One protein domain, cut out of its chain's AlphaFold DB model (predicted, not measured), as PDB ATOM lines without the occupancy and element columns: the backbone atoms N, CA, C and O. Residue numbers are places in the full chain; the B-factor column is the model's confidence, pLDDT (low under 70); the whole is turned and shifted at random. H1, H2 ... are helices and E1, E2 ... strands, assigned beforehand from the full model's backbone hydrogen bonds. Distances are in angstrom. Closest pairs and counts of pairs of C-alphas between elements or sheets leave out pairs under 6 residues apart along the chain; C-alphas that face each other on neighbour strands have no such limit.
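What this domain is: This is residues 137 to 214 of the 260 residues of a protein of Alexandrium catenella (UniProt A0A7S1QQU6). A small head, made of a three-strand parallel sheet with the short helix H2 standing over it and loops around them, has a long helical arm, H1, reaching away from it. After H1, which is 23.9 A long and lies with its centre farthest from the mean of the C-alphas, the chain folds back through residues 157 to 165 into E1. The printed part has 78 residues, with two named helices and three named strands in the order H1, E1, H2, E2, E3; the sheet's order is E1, E2, E3. The class is mixed, helices and strands, with under half of the residues in named elements. The whole is loose, with a radius of gyration of the C-alphas of 15.0 A, and elongated, spanning 47 by 26 by 19 A.

Where its parts are: H1, residues 140 to 156, runs 23.9 A from C-alpha 140 at (118.621, 65.992, 155.778). E1, residues 166 to 169, is 10.0 A long, H2, residues 170 to 175, 8.9 A, and E2, residues 187 to 190, 9.6 A. E3, residues 206 to 208, is 6.8 A long and ends at C-alpha 208 at (129.868, 80.744, 148.082).

How they stand to each other: E1 and E2 are parallel at 30 degrees, with N 188 and O 166 2.8 A apart, within hydrogen-bond range. E2 and E3 are parallel at 27 degrees, with N 189 and O 207 at 2.7 A. E1, H2 and E2 form a strand-helix-strand unit, two parallel neighbour strands with a helix between, its crossover right-handed. H2 stands up from the sheet over E2 at a height of 10.0 A; their closest C-alphas, of Ala 170 and Val 189, are 5.9 A apart. H1 only grazes the sheet with residues 140 to 142, and is apart from H2. In H1 and H2 every O i to N i+4 pair is within hydrogen-bond range.

The domain as a whole: The C-alphas of Gly 157 and Gly 194, the two farthest apart, are 48.0 A apart. The printed part has no cut. The links H2 to E2 and E2 to E3 are long. Residues 137 to 138, 151 and 211 to 212 have pLDDT under 70.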
ATOM      1  N   GLY A 137     124.037  66.903 159.020       61.09
ATOM      2  CA  GLY A 137     123.577  68.004 158.157       61.09
ATOM      3  C   GLY A 137     123.716  67.775 156.641       61.09
ATOM      4  O   GLY A 137     123.226  68.572 155.856       61.09
ATOM      5  N   PHE A 138     124.341  66.680 156.198       67.69
ATOM      6  CA  PHE A 138     124.438  66.310 154.785       67.69
ATOM      7  C   PHE A 138     123.223  65.533 154.260       67.69
ATOM      8  O   PHE A 138     122.886  65.678 153.085       67.69
ATOM      9  N   ALA A 139     122.597  64.684 155.082       70.38
ATOM     10  CA  ALA A 139     121.507  63.810 154.639       70.38
ATOM     11  C   ALA A 139     120.162  64.540 154.605       70.38
ATOM     12  O   ALA A 139     119.342  64.298 153.719       70.38
ATOM     13  N   VAL A 140     119.957  65.462 155.543       71.75
ATOM     14  CA  VAL A 140     118.621  65.992 155.778       71.75
ATOM     15  C   VAL A 140     118.098  66.957 154.715       71.75
ATOM     16  O   VAL A 140     116.922  66.838 154.374       71.75
ATOM     17  N   PRO A 141     118.915  67.834 154.089       76.06
ATOM     18  CA  PRO A 141     118.421  68.638 152.975       76.06
ATOM     19  C   PRO A 141     117.800  67.764 151.874       76.06
ATOM     20  O   PRO A 141     116.729  68.077 151.370       76.06
ATOM     21  N   ARG A 142     118.390  66.598 151.571       76.62
ATOM     22  CA  ARG A 142     117.843  65.673 150.564       76.62
ATOM     23  C   ARG A 142     116.485  65.093 150.950       76.62
ATOM     24  O   ARG A 142     115.635  64.924 150.084       76.62
ATOM     25  N   GLN A 143     116.293  64.757 152.222       75.00
ATOM     26  CA  GLN A 143     115.016  64.230 152.711       75.00
ATOM     27  C   GLN A 143     113.930  65.309 152.677       75.00
ATOM     28  O   GLN A 143     112.810  65.026 152.264       75.00
ATOM     29  N   ILE A 144     114.284  66.546 153.035       74.19
ATOM     30  CA  ILE A 144     113.382  67.699 152.942       74.19
ATOM     31  C   ILE A 144     113.008  67.976 151.488       74.19
ATOM     32  O   ILE A 144     111.826  68.107 151.195       74.19
ATOM     33  N   ALA A 145     113.981  67.995 150.573       79.44
ATOM     34  CA  ALA A 145     113.727  68.146 149.140       79.44
ATOM     35  C   ALA A 145     112.754  67.082 148.615       79.44
ATOM     36  O   ALA A 145     111.784  67.419 147.946       79.44
ATOM     37  N   ALA A 146     112.976  65.807 148.954       77.94
ATOM     38  CA  ALA A 146     112.102  64.719 148.524       77.94
ATOM     39  C   ALA A 146     110.682  64.853 149.094       77.94
ATOM     40  O   ALA A 146     109.706  64.660 148.374       77.94
ATOM     41  N   PHE A 147     110.564  65.203 150.379       76.06
ATOM     42  CA  PHE A 147     109.271  65.401 151.023       76.06
ATOM     43  C   PHE A 147     108.501  66.573 150.409       76.06
ATOM     44  O   PHE A 147     107.346  66.408 150.024       76.06
ATOM     45  N   LEU A 148     109.141  67.742 150.306       74.56
ATOM     46  CA  LEU A 148     108.515  68.938 149.750       74.56
ATOM     47  C   LEU A 148     108.173  68.726 148.277       74.56
ATOM     48  O   LEU A 148     107.053  69.014 147.881       74.56
ATOM     49  N   GLY A 149     109.076  68.132 147.494       79.06
ATOM     50  CA  GLY A 149     108.811  67.787 146.098       79.06
ATOM     51  C   GLY A 149     107.573  66.906 145.941       79.06
ATOM     52  O   GLY A 149     106.714  67.208 145.117       79.06
ATOM     53  N   ALA A 150     107.422  65.868 146.773       73.69
ATOM     54  CA  ALA A 150     106.234  65.015 146.758       73.69
ATOM     55  C   ALA A 150     104.954  65.785 147.135       73.69
ATOM     56  O   ALA A 150     103.969  65.717 146.404       73.69
ATOM     57  N   ALA A 151     104.986  66.557 148.227       69.62
ATOM     58  CA  ALA A 151     103.831  67.319 148.707       69.62
ATOM     59  C   ALA A 151     103.386  68.407 147.713       69.62
ATOM     60  O   ALA A 151     102.193  68.581 147.456       69.62
ATOM     61  N   THR A 152     104.337  69.127 147.116       71.38
ATOM     62  CA  THR A 152     104.065  70.127 146.079       71.38
ATOM     63  C   THR A 152     103.544  69.461 144.807       71.38
ATOM     64  O   THR A 152     102.591  69.961 144.214       71.38
ATOM     65  N   SER A 153     104.098  68.306 144.420       80.31
ATOM     66  CA  SER A 153     103.639  67.591 143.224       80.31
ATOM     67  C   SER A 153     102.202  67.095 143.346       80.31
ATOM     68  O   SER A 153     101.422  67.239 142.407       80.31
ATOM     69  N   GLU A 154     101.842  66.545 144.509       76.31
ATOM     70  CA  GLU A 154     100.476  66.114 144.821       76.31
ATOM     71  C   GLU A 154      99.496  67.290 144.739       76.31
ATOM     72  O   GLU A 154      98.469  67.197 144.070       76.31
ATOM     73  N   ARG A 155      99.845  68.427 145.351       70.38
ATOM     74  CA  ARG A 155      98.991  69.621 145.369       70.38
ATOM     75  C   ARG A 155      98.819  70.255 143.990       70.38
ATOM     76  O   ARG A 155      97.726  70.708 143.663       70.38
ATOM     77  N   LEU A 156      99.891  70.339 143.204       77.44
ATOM     78  CA  LEU A 156      99.872  71.005 141.898       77.44
ATOM     79  C   LEU A 156      99.425  70.084 140.755       77.44
ATOM     80  O   LEU A 156      99.275  70.557 139.630       77.44
ATOM     81  N   GLY A 157      99.254  68.781 141.007       87.56
ATOM     82  CA  GLY A 157      98.923  67.796 139.972       87.56
ATOM     83  C   GLY A 157     100.005  67.648 138.893       87.56
ATOM     84  O   GLY A 157      99.717  67.176 137.794       87.56
ATOM     85  N   ARG A 158     101.241  68.075 139.177       83.25
ATOM     86  CA  ARG A 158     102.390  68.017 138.260       83.25
ATOM     87  C   ARG A 158     103.686  67.818 139.027       83.25
ATOM     88  O   ARG A 158     103.821  68.312 140.143       83.25
ATOM     89  N   GLU A 159     104.655  67.147 138.411       84.94
ATOM     90  CA  GLU A 159     105.971  66.940 139.019       84.94
ATOM     91  C   GLU A 159     106.628  68.283 139.371       84.94
ATOM     92  O   GLU A 159     106.756  69.180 138.536       84.94
ATOM     93  N   SER A 160     107.010  68.416 140.637       77.00
ATOM     94  CA  SER A 160     107.630  69.604 141.212       77.00
ATOM     95  C   SER A 160     108.994  69.240 141.777       77.00
ATOM     96  O   SER A 160     109.118  68.392 142.663       77.00
ATOM     97  N   ILE A 161     110.032  69.898 141.261       78.25
ATOM     98  CA  ILE A 161     111.418  69.663 141.666       78.25
ATOM     99  C   ILE A 161     111.787  70.690 142.734       78.25
ATOM    100  O   ILE A 161     111.885  71.881 142.451       78.25
ATOM    101  N   VAL A 162     112.015  70.219 143.960       76.50
ATOM    102  CA  VAL A 162     112.534  71.041 145.059       76.50
ATOM    103  C   VAL A 162     114.021  70.749 145.236       76.50
ATOM    104  O   VAL A 162     114.404  69.614 145.519       76.50
ATOM    105  N   GLU A 163     114.869  71.769 145.101       78.62
ATOM    106  CA  GLU A 163     116.305  71.657 145.369       78.62
ATOM    107  C   GLU A 163     116.643  72.206 146.760       78.62
ATOM    108  O   GLU A 163     116.544  73.402 147.028       78.62
ATOM    109  N   ALA A 164     117.088  71.330 147.659       80.56
ATOM    110  CA  ALA A 164     117.527  71.736 148.989       80.56
ATOM    111  C   ALA A 164     119.048  71.900 149.054       80.56
ATOM    112  O   ALA A 164     119.809  71.009 148.667       80.56
ATOM    113  N   HIS A 165     119.474  73.013 149.648       81.00
ATOM    114  CA  HIS A 165     120.877  73.343 149.850       81.00
ATOM    115  C   HIS A 165     121.293  73.161 151.315       81.00
ATOM    116  O   HIS A 165     120.576  73.536 152.243       81.00
ATOM    117  N   LEU A 166     122.493  72.625 151.539       83.12
ATOM    118  CA  LEU A 166     123.177  72.689 152.829       83.12
ATOM    119  C   LEU A 166     123.785  74.081 153.006       83.12
ATOM    120  O   LEU A 166     124.701  74.445 152.277       83.12
ATOM    121  N   VAL A 167     123.362  74.826 154.021       81.69
ATOM    122  CA  VAL A 167     124.045  76.067 154.407       81.69
ATOM    123  C   VAL A 167     125.103  75.759 155.465       81.69
ATOM    124  O   VAL A 167     124.801  75.182 156.511       81.69
ATOM    125  N   CYS A 168     126.356  76.130 155.211       80.88
ATOM    126  CA  CYS A 168     127.475  75.828 156.108       80.88
ATOM    127  C   CYS A 168     128.492  76.970 156.197       80.88
ATOM    128  O   CYS A 168     128.516  77.863 155.359       80.88
ATOM    129  N   GLY A 169     129.328  76.962 157.238       82.56
ATOM    130  CA  GLY A 169     130.443  77.901 157.358       82.56
ATOM    131  C   GLY A 169     131.657  77.477 156.528       82.56
ATOM    132  O   GLY A 169     131.833  76.298 156.214       82.56
ATOM    133  N   ALA A 170     132.530  78.441 156.232       85.75
ATOM    134  CA  ALA A 170     133.828  78.207 155.595       85.75
ATOM    135  C   ALA A 170     134.698  77.158 156.324       85.75
ATOM    136  O   ALA A 170     135.456  76.422 155.693       85.75
ATOM    137  N   ASP A 171     134.543  77.017 157.643       85.12
ATOM    138  CA  ASP A 171     135.258  76.024 158.445       85.12
ATOM    139  C   ASP A 171     134.953  74.576 158.022       85.12
ATOM    140  O   ASP A 171     135.828  73.710 158.099       85.12
ATOM    141  N   LEU A 172     133.742  74.299 157.526       85.62
ATOM    142  CA  LEU A 172     133.381  72.970 157.033       85.62
ATOM    143  C   LEU A 172     134.160  72.604 155.765       85.62
ATOM    144  O   LEU A 172     134.595  71.459 155.624       85.62
ATOM    145  N   VAL A 173     134.356  73.572 154.866       88.62
ATOM    146  CA  VAL A 173     135.135  73.400 153.630       88.62
ATOM    147  C   VAL A 173     136.579  73.046 153.975       88.62
ATOM    148  O   VAL A 173     137.124  72.070 153.458       88.62
ATOM    149  N   LEU A 174     137.179  73.784 154.911       87.56
ATOM    150  CA  LEU A 174     138.557  73.553 155.346       87.56
ATOM    151  C   LEU A 174     138.724  72.174 155.996       87.56
ATOM    152  O   LEU A 174     139.613  71.417 155.612       87.56
ATOM    153  N   ARG A 175     137.808  71.776 156.892       84.81
ATOM    154  CA  ARG A 175     137.822  70.432 157.511       84.81
ATOM    155  C   ARG A 175     137.646  69.295 156.503       84.81
ATOM    156  O   ARG A 175     138.044  68.164 156.775       84.81
ATOM    157  N   ARG A 176     137.035  69.563 155.344       83.75
ATOM    158  CA  ARG A 176     136.895  68.594 154.245       83.75
ATOM    159  C   ARG A 176     138.144  68.502 153.360       83.75
ATOM    160  O   ARG A 176     138.160  67.632 152.490       83.75
ATOM    161  N   GLY A 177     139.176  69.310 153.609       85.56
ATOM    162  CA  GLY A 177     140.384  69.386 152.783       85.56
ATOM    163  C   GLY A 177     140.240  70.330 151.586       85.56
ATOM    164  O   GLY A 177     140.929  70.156 150.585       85.56
ATOM    165  N   GLY A 178     139.324  71.301 151.655       87.38
ATOM    166  CA  GLY A 178     139.054  72.250 150.576       87.38
ATOM    167  C   GLY A 178     137.996  71.769 149.576       87.38
ATOM    168  O   GLY A 178     137.233  70.836 149.833       87.38
ATOM    169  N   TRP A 179     137.948  72.419 148.409       89.19
ATOM    170  CA  TRP A 179     136.911  72.214 147.382       89.19
ATOM    171  C   TRP A 179     136.979  70.880 146.643       89.19
ATOM    172  O   TRP A 179     136.043  70.512 145.936       89.19
ATOM    173  N   GLN A 180     138.101  70.169 146.774       80.12
ATOM    174  CA  GLN A 180     138.414  68.977 145.986       80.12
ATOM    175  C   GLN A 180     137.444  67.823 146.256       80.12
ATOM    176  O   GLN A 180     137.290  66.929 145.426       80.12
ATOM    177  N   ARG A 181     136.767  67.837 147.409       78.31
ATOM    178  CA  ARG A 181     135.713  66.872 147.711       78.31
ATOM    179  C   ARG A 181     134.370  67.433 147.250       78.31
ATOM    180  O   ARG A 181     133.895  68.392 147.860       78.31
ATOM    181  N   PRO A 182     133.732  66.851 146.219       72.69
ATOM    182  CA  PRO A 182     132.423  67.311 145.778       72.69
ATOM    183  C   PRO A 182     131.410  67.146 146.909       72.69
ATOM    184  O   PRO A 182     131.407  66.132 147.622       72.69
ATOM    185  N   SER A 183     130.537  68.136 147.069       73.62
ATOM    186  CA  SER A 183     129.425  67.991 147.995       73.62
ATOM    187  C   SER A 183     128.353  67.110 147.355       73.62
ATOM    188  O   SER A 183     127.891  67.379 146.250       73.62
ATOM    189  N   ARG A 184     127.949  66.037 148.047       77.88
ATOM    190  CA  ARG A 184     126.838  65.167 147.605       77.88
ATOM    191  C   ARG A 184     125.475  65.860 147.678       77.88
ATOM    192  O   ARG A 184     124.521  65.377 147.077       77.88
ATOM    193  N   THR A 185     125.406  66.940 148.442       81.88
ATOM    194  CA  THR A 185     124.241  67.799 148.629       81.88
ATOM    195  C   THR A 185     124.695  69.204 148.250       81.88
ATOM    196  O   THR A 185     125.678  69.648 148.849       81.88
ATOM    197  N   PRO A 186     124.065  69.885 147.277       85.19
ATOM    198  CA  PRO A 186     124.409  71.264 146.936       85.19
ATOM    199  C   PRO A 186     124.569  72.101 148.204       85.19
ATOM    200  O   PRO A 186     123.753  72.004 149.119       85.19
ATOM    201  N   ALA A 187     125.670  72.833 148.319       86.56
ATOM    202  CA  ALA A 187     126.041  73.517 149.543       86.56
ATOM    203  C   ALA A 187     126.321  74.990 149.275       86.56
ATOM    204  O   ALA A 187     127.082  75.332 148.373       86.56
ATOM    205  N   ILE A 188     125.739  75.839 150.113       86.69
ATOM    206  CA  ILE A 188     125.995  77.270 150.171       86.69
ATOM    207  C   ILE A 188     126.931  77.517 151.352       86.69
ATOM    208  O   ILE A 188     126.635  77.185 152.504       86.69
ATOM    209  N   VAL A 189     128.091  78.083 151.054       86.88
ATOM    210  CA  VAL A 189     129.145  78.383 152.014       86.88
ATOM    211  C   VAL A 189     129.052  79.844 152.406       86.88
ATOM    212  O   VAL A 189     129.189  80.742 151.577       86.88
ATOM    213  N   LEU A 190     128.862  80.067 153.697       85.56
ATOM    214  CA  LEU A 190     128.901  81.366 154.338       85.56
ATOM    215  C   LEU A 190     130.353  81.686 154.704       85.56
ATOM    216  O   LEU A 190     130.911  81.115 155.652       85.56
ATOM    217  N   ALA A 191     130.967  82.585 153.934       81.75
ATOM    218  CA  ALA A 191     132.275  83.141 154.257       81.75
ATOM    219  C   ALA A 191     132.146  84.037 155.495       81.75
ATOM    220  O   ALA A 191     131.285  84.917 155.539       81.75
ATOM    221  N   ARG A 192     132.972  83.786 156.517       75.94
ATOM    222  CA  ARG A 192     132.990  84.576 157.754       75.94
ATOM    223  C   ARG A 192     134.264  85.399 157.853       75.94
ATOM    224  O   ARG A 192     135.309  84.904 157.426       75.94
ATOM    225  N   PRO A 193     134.207  86.596 158.463       75.25
ATOM    226  CA  PRO A 193     135.411  87.334 158.816       75.25
ATOM    227  C   PRO A 193     136.393  86.445 159.594       75.25
ATOM    228  O   PRO A 193     135.991  85.712 160.498       75.25
ATOM    229  N   GLY A 194     137.671  86.487 159.217       81.31
ATOM    230  CA  GLY A 194     138.737  85.722 159.873       81.31
ATOM    231  C   GLY A 194     138.914  84.272 159.405       81.31
ATOM    232  O   GLY A 194     139.814  83.601 159.901       81.31
ATOM    233  N   ILE A 195     138.111  83.777 158.453       83.44
ATOM    234  CA  ILE A 195     138.339  82.466 157.823       83.44
ATOM    235  C   ILE A 195     138.591  82.652 156.329       83.44
ATOM    236  O   ILE A 195     137.675  82.967 155.568       83.44
ATOM    237  N   GLU A 196     139.824  82.392 155.898       88.00
ATOM    238  CA  GLU A 196     140.175  82.386 154.480       88.00
ATOM    239  C   GLU A 196     139.691  81.097 153.805       88.00
ATOM    240  O   GLU A 196     140.054  79.982 154.190       88.00
ATOM    241  N   LEU A 197     138.861  81.249 152.774       89.38
ATOM    242  CA  LEU A 197     138.495  80.146 151.892       89.38
ATOM    243  C   LEU A 197     139.662  79.795 150.952       89.38
ATOM    244  O   LEU A 197     140.457  80.672 150.606       89.38
ATOM    245  N   PRO A 198     139.765  78.537 150.479       90.62
ATOM    246  CA  PRO A 198     140.790  78.180 149.506       90.62
ATOM    247  C   PRO A 198     140.670  79.044 148.245       90.62
ATOM    248  O   PRO A 198     139.583  79.160 147.679       90.62
ATOM    249  N   ARG A 199     141.799  79.593 147.779       89.12
ATOM    250  CA  ARG A 199     141.870  80.519 146.628       89.12
ATOM    251  C   ARG A 199     141.418  79.905 145.303       89.12
ATOM    252  O   ARG A 199     141.047  80.611 144.374       89.12
ATOM    253  N   THR A 200     141.482  78.582 145.198       89.88
ATOM    254  CA  THR A 200     140.985  77.832 144.041       89.88
ATOM    255  C   THR A 200     139.467  77.950 143.914       89.88
ATOM    256  O   THR A 200     138.771  78.062 144.920       89.88
ATOM    257  N   ARG A 201     138.939  77.857 142.689       88.62
ATOM    258  CA  ARG A 201     137.493  77.920 142.430       88.62
ATOM    259  C   ARG A 201     136.731  76.803 143.174       88.62
ATOM    260  O   ARG A 201     137.226  75.671 143.205       88.62
ATOM    261  N   PRO A 202     135.529  77.078 143.718       90.06
ATOM    262  CA  PRO A 202     134.665  76.042 144.274       90.06
ATOM    263  C   PRO A 202     134.378  74.923 143.262       90.06
ATOM    264  O   PRO A 202     134.109  75.180 142.089       90.06
ATOM    265  N   GLY A 203     134.451  73.675 143.729       86.00
ATOM    266  CA  GLY A 203     134.126  72.489 142.939       86.00
ATOM    267  C   GLY A 203     132.615  72.283 142.783       86.00
ATOM    268  O   GLY A 203     131.808  72.984 143.393       86.00
ATOM    269  N   LYS A 204     132.212  71.275 141.999       87.38
ATOM    270  CA  LYS A 204     130.792  70.945 141.780       87.38
ATOM    271  C   LYS A 204     130.049  70.738 143.109       87.38
ATOM    272  O   LYS A 204     130.507  69.993 143.978       87.38
ATOM    273  N   GLY A 205     128.879  71.369 143.223       85.50
ATOM    274  CA  GLY A 205     128.020  71.295 144.407       85.50
ATOM    275  C   GLY A 205     128.407  72.255 145.534       85.50
ATOM    276  O   GLY A 205     127.774  72.205 146.582       85.50
ATOM    277  N   TRP A 206     129.408  73.119 145.338       88.50
ATOM    278  CA  TRP A 206     129.745  74.204 146.258       88.50
ATOM    279  C   TRP A 206     129.417  75.555 145.630       88.50
ATOM    280  O   TRP A 206     129.820  75.843 144.505       88.50
ATOM    281  N   GLN A 207     128.739  76.399 146.389       89.62
ATOM    282  CA  GLN A 207     128.484  77.794 146.071       89.62
ATOM    283  C   GLN A 207     128.935  78.633 147.262       89.62
ATOM    284  O   GLN A 207     128.768  78.218 148.406       89.62
ATOM    285  N   VAL A 208     129.524  79.798 147.016       88.06
ATOM    286  CA  VAL A 208     129.868  80.744 148.082       88.06
ATOM    287  C   VAL A 208     128.811  81.835 148.070       88.06
ATOM    288  O   VAL A 208     128.570  82.437 147.024       88.06
ATOM    289  N   ALA A 209     128.158  82.052 149.211       84.94
ATOM    290  CA  ALA A 209     127.184  83.123 149.346       84.94
ATOM    291  C   ALA A 209     127.878  84.475 149.162       84.94
ATOM    292  O   ALA A 209     128.948  84.710 149.727       84.94
ATOM    293  N   GLN A 210     127.252  85.354 148.388       74.88
ATOM    294  CA  GLN A 210     127.663  86.748 148.293       74.88
ATOM    295  C   GLN A 210     127.118  87.519 149.496       74.88
ATOM    296  O   GLN A 210     126.012  87.248 149.966       74.88
ATOM    297  N   GLY A 211     127.890  88.487 149.981       68.88
ATOM    298  CA  GLY A 211     127.501  89.352 151.091       68.88
ATOM    299  C   GLY A 211     128.290  89.114 152.374       68.88
ATOM    300  O   GLY A 211     129.076  88.176 152.510       68.88
ATOM    301  N   ASN A 212     128.080  90.018 153.326       63.06
ATOM    302  CA  ASN A 212     128.794  90.015 154.593       63.06
ATOM    303  C   ASN A 212     128.032  89.181 155.616       63.06
ATOM    304  O   ASN A 212     126.857  89.424 155.884       63.06
ATOM    305  N   THR A 213     128.716  88.222 156.234       72.25
ATOM    306  CA  THR A 213     128.184  87.561 157.424       72.25
ATOM    307  C   THR A 213     128.604  88.328 158.667       72.25
ATOM    308  O   THR A 213     129.704  88.881 158.747       72.25
ATOM    309  N   ARG A 214     127.712  88.364 159.659       73.88
ATOM    310  CA  ARG A 214     128.030  88.931 160.970       73.88
ATOM    311  C   ARG A 214     129.099  88.058 161.656       73.88
ATOM    312  O   ARG A 214     129.091  86.836 161.481       73.88
TER     313      ARG A 214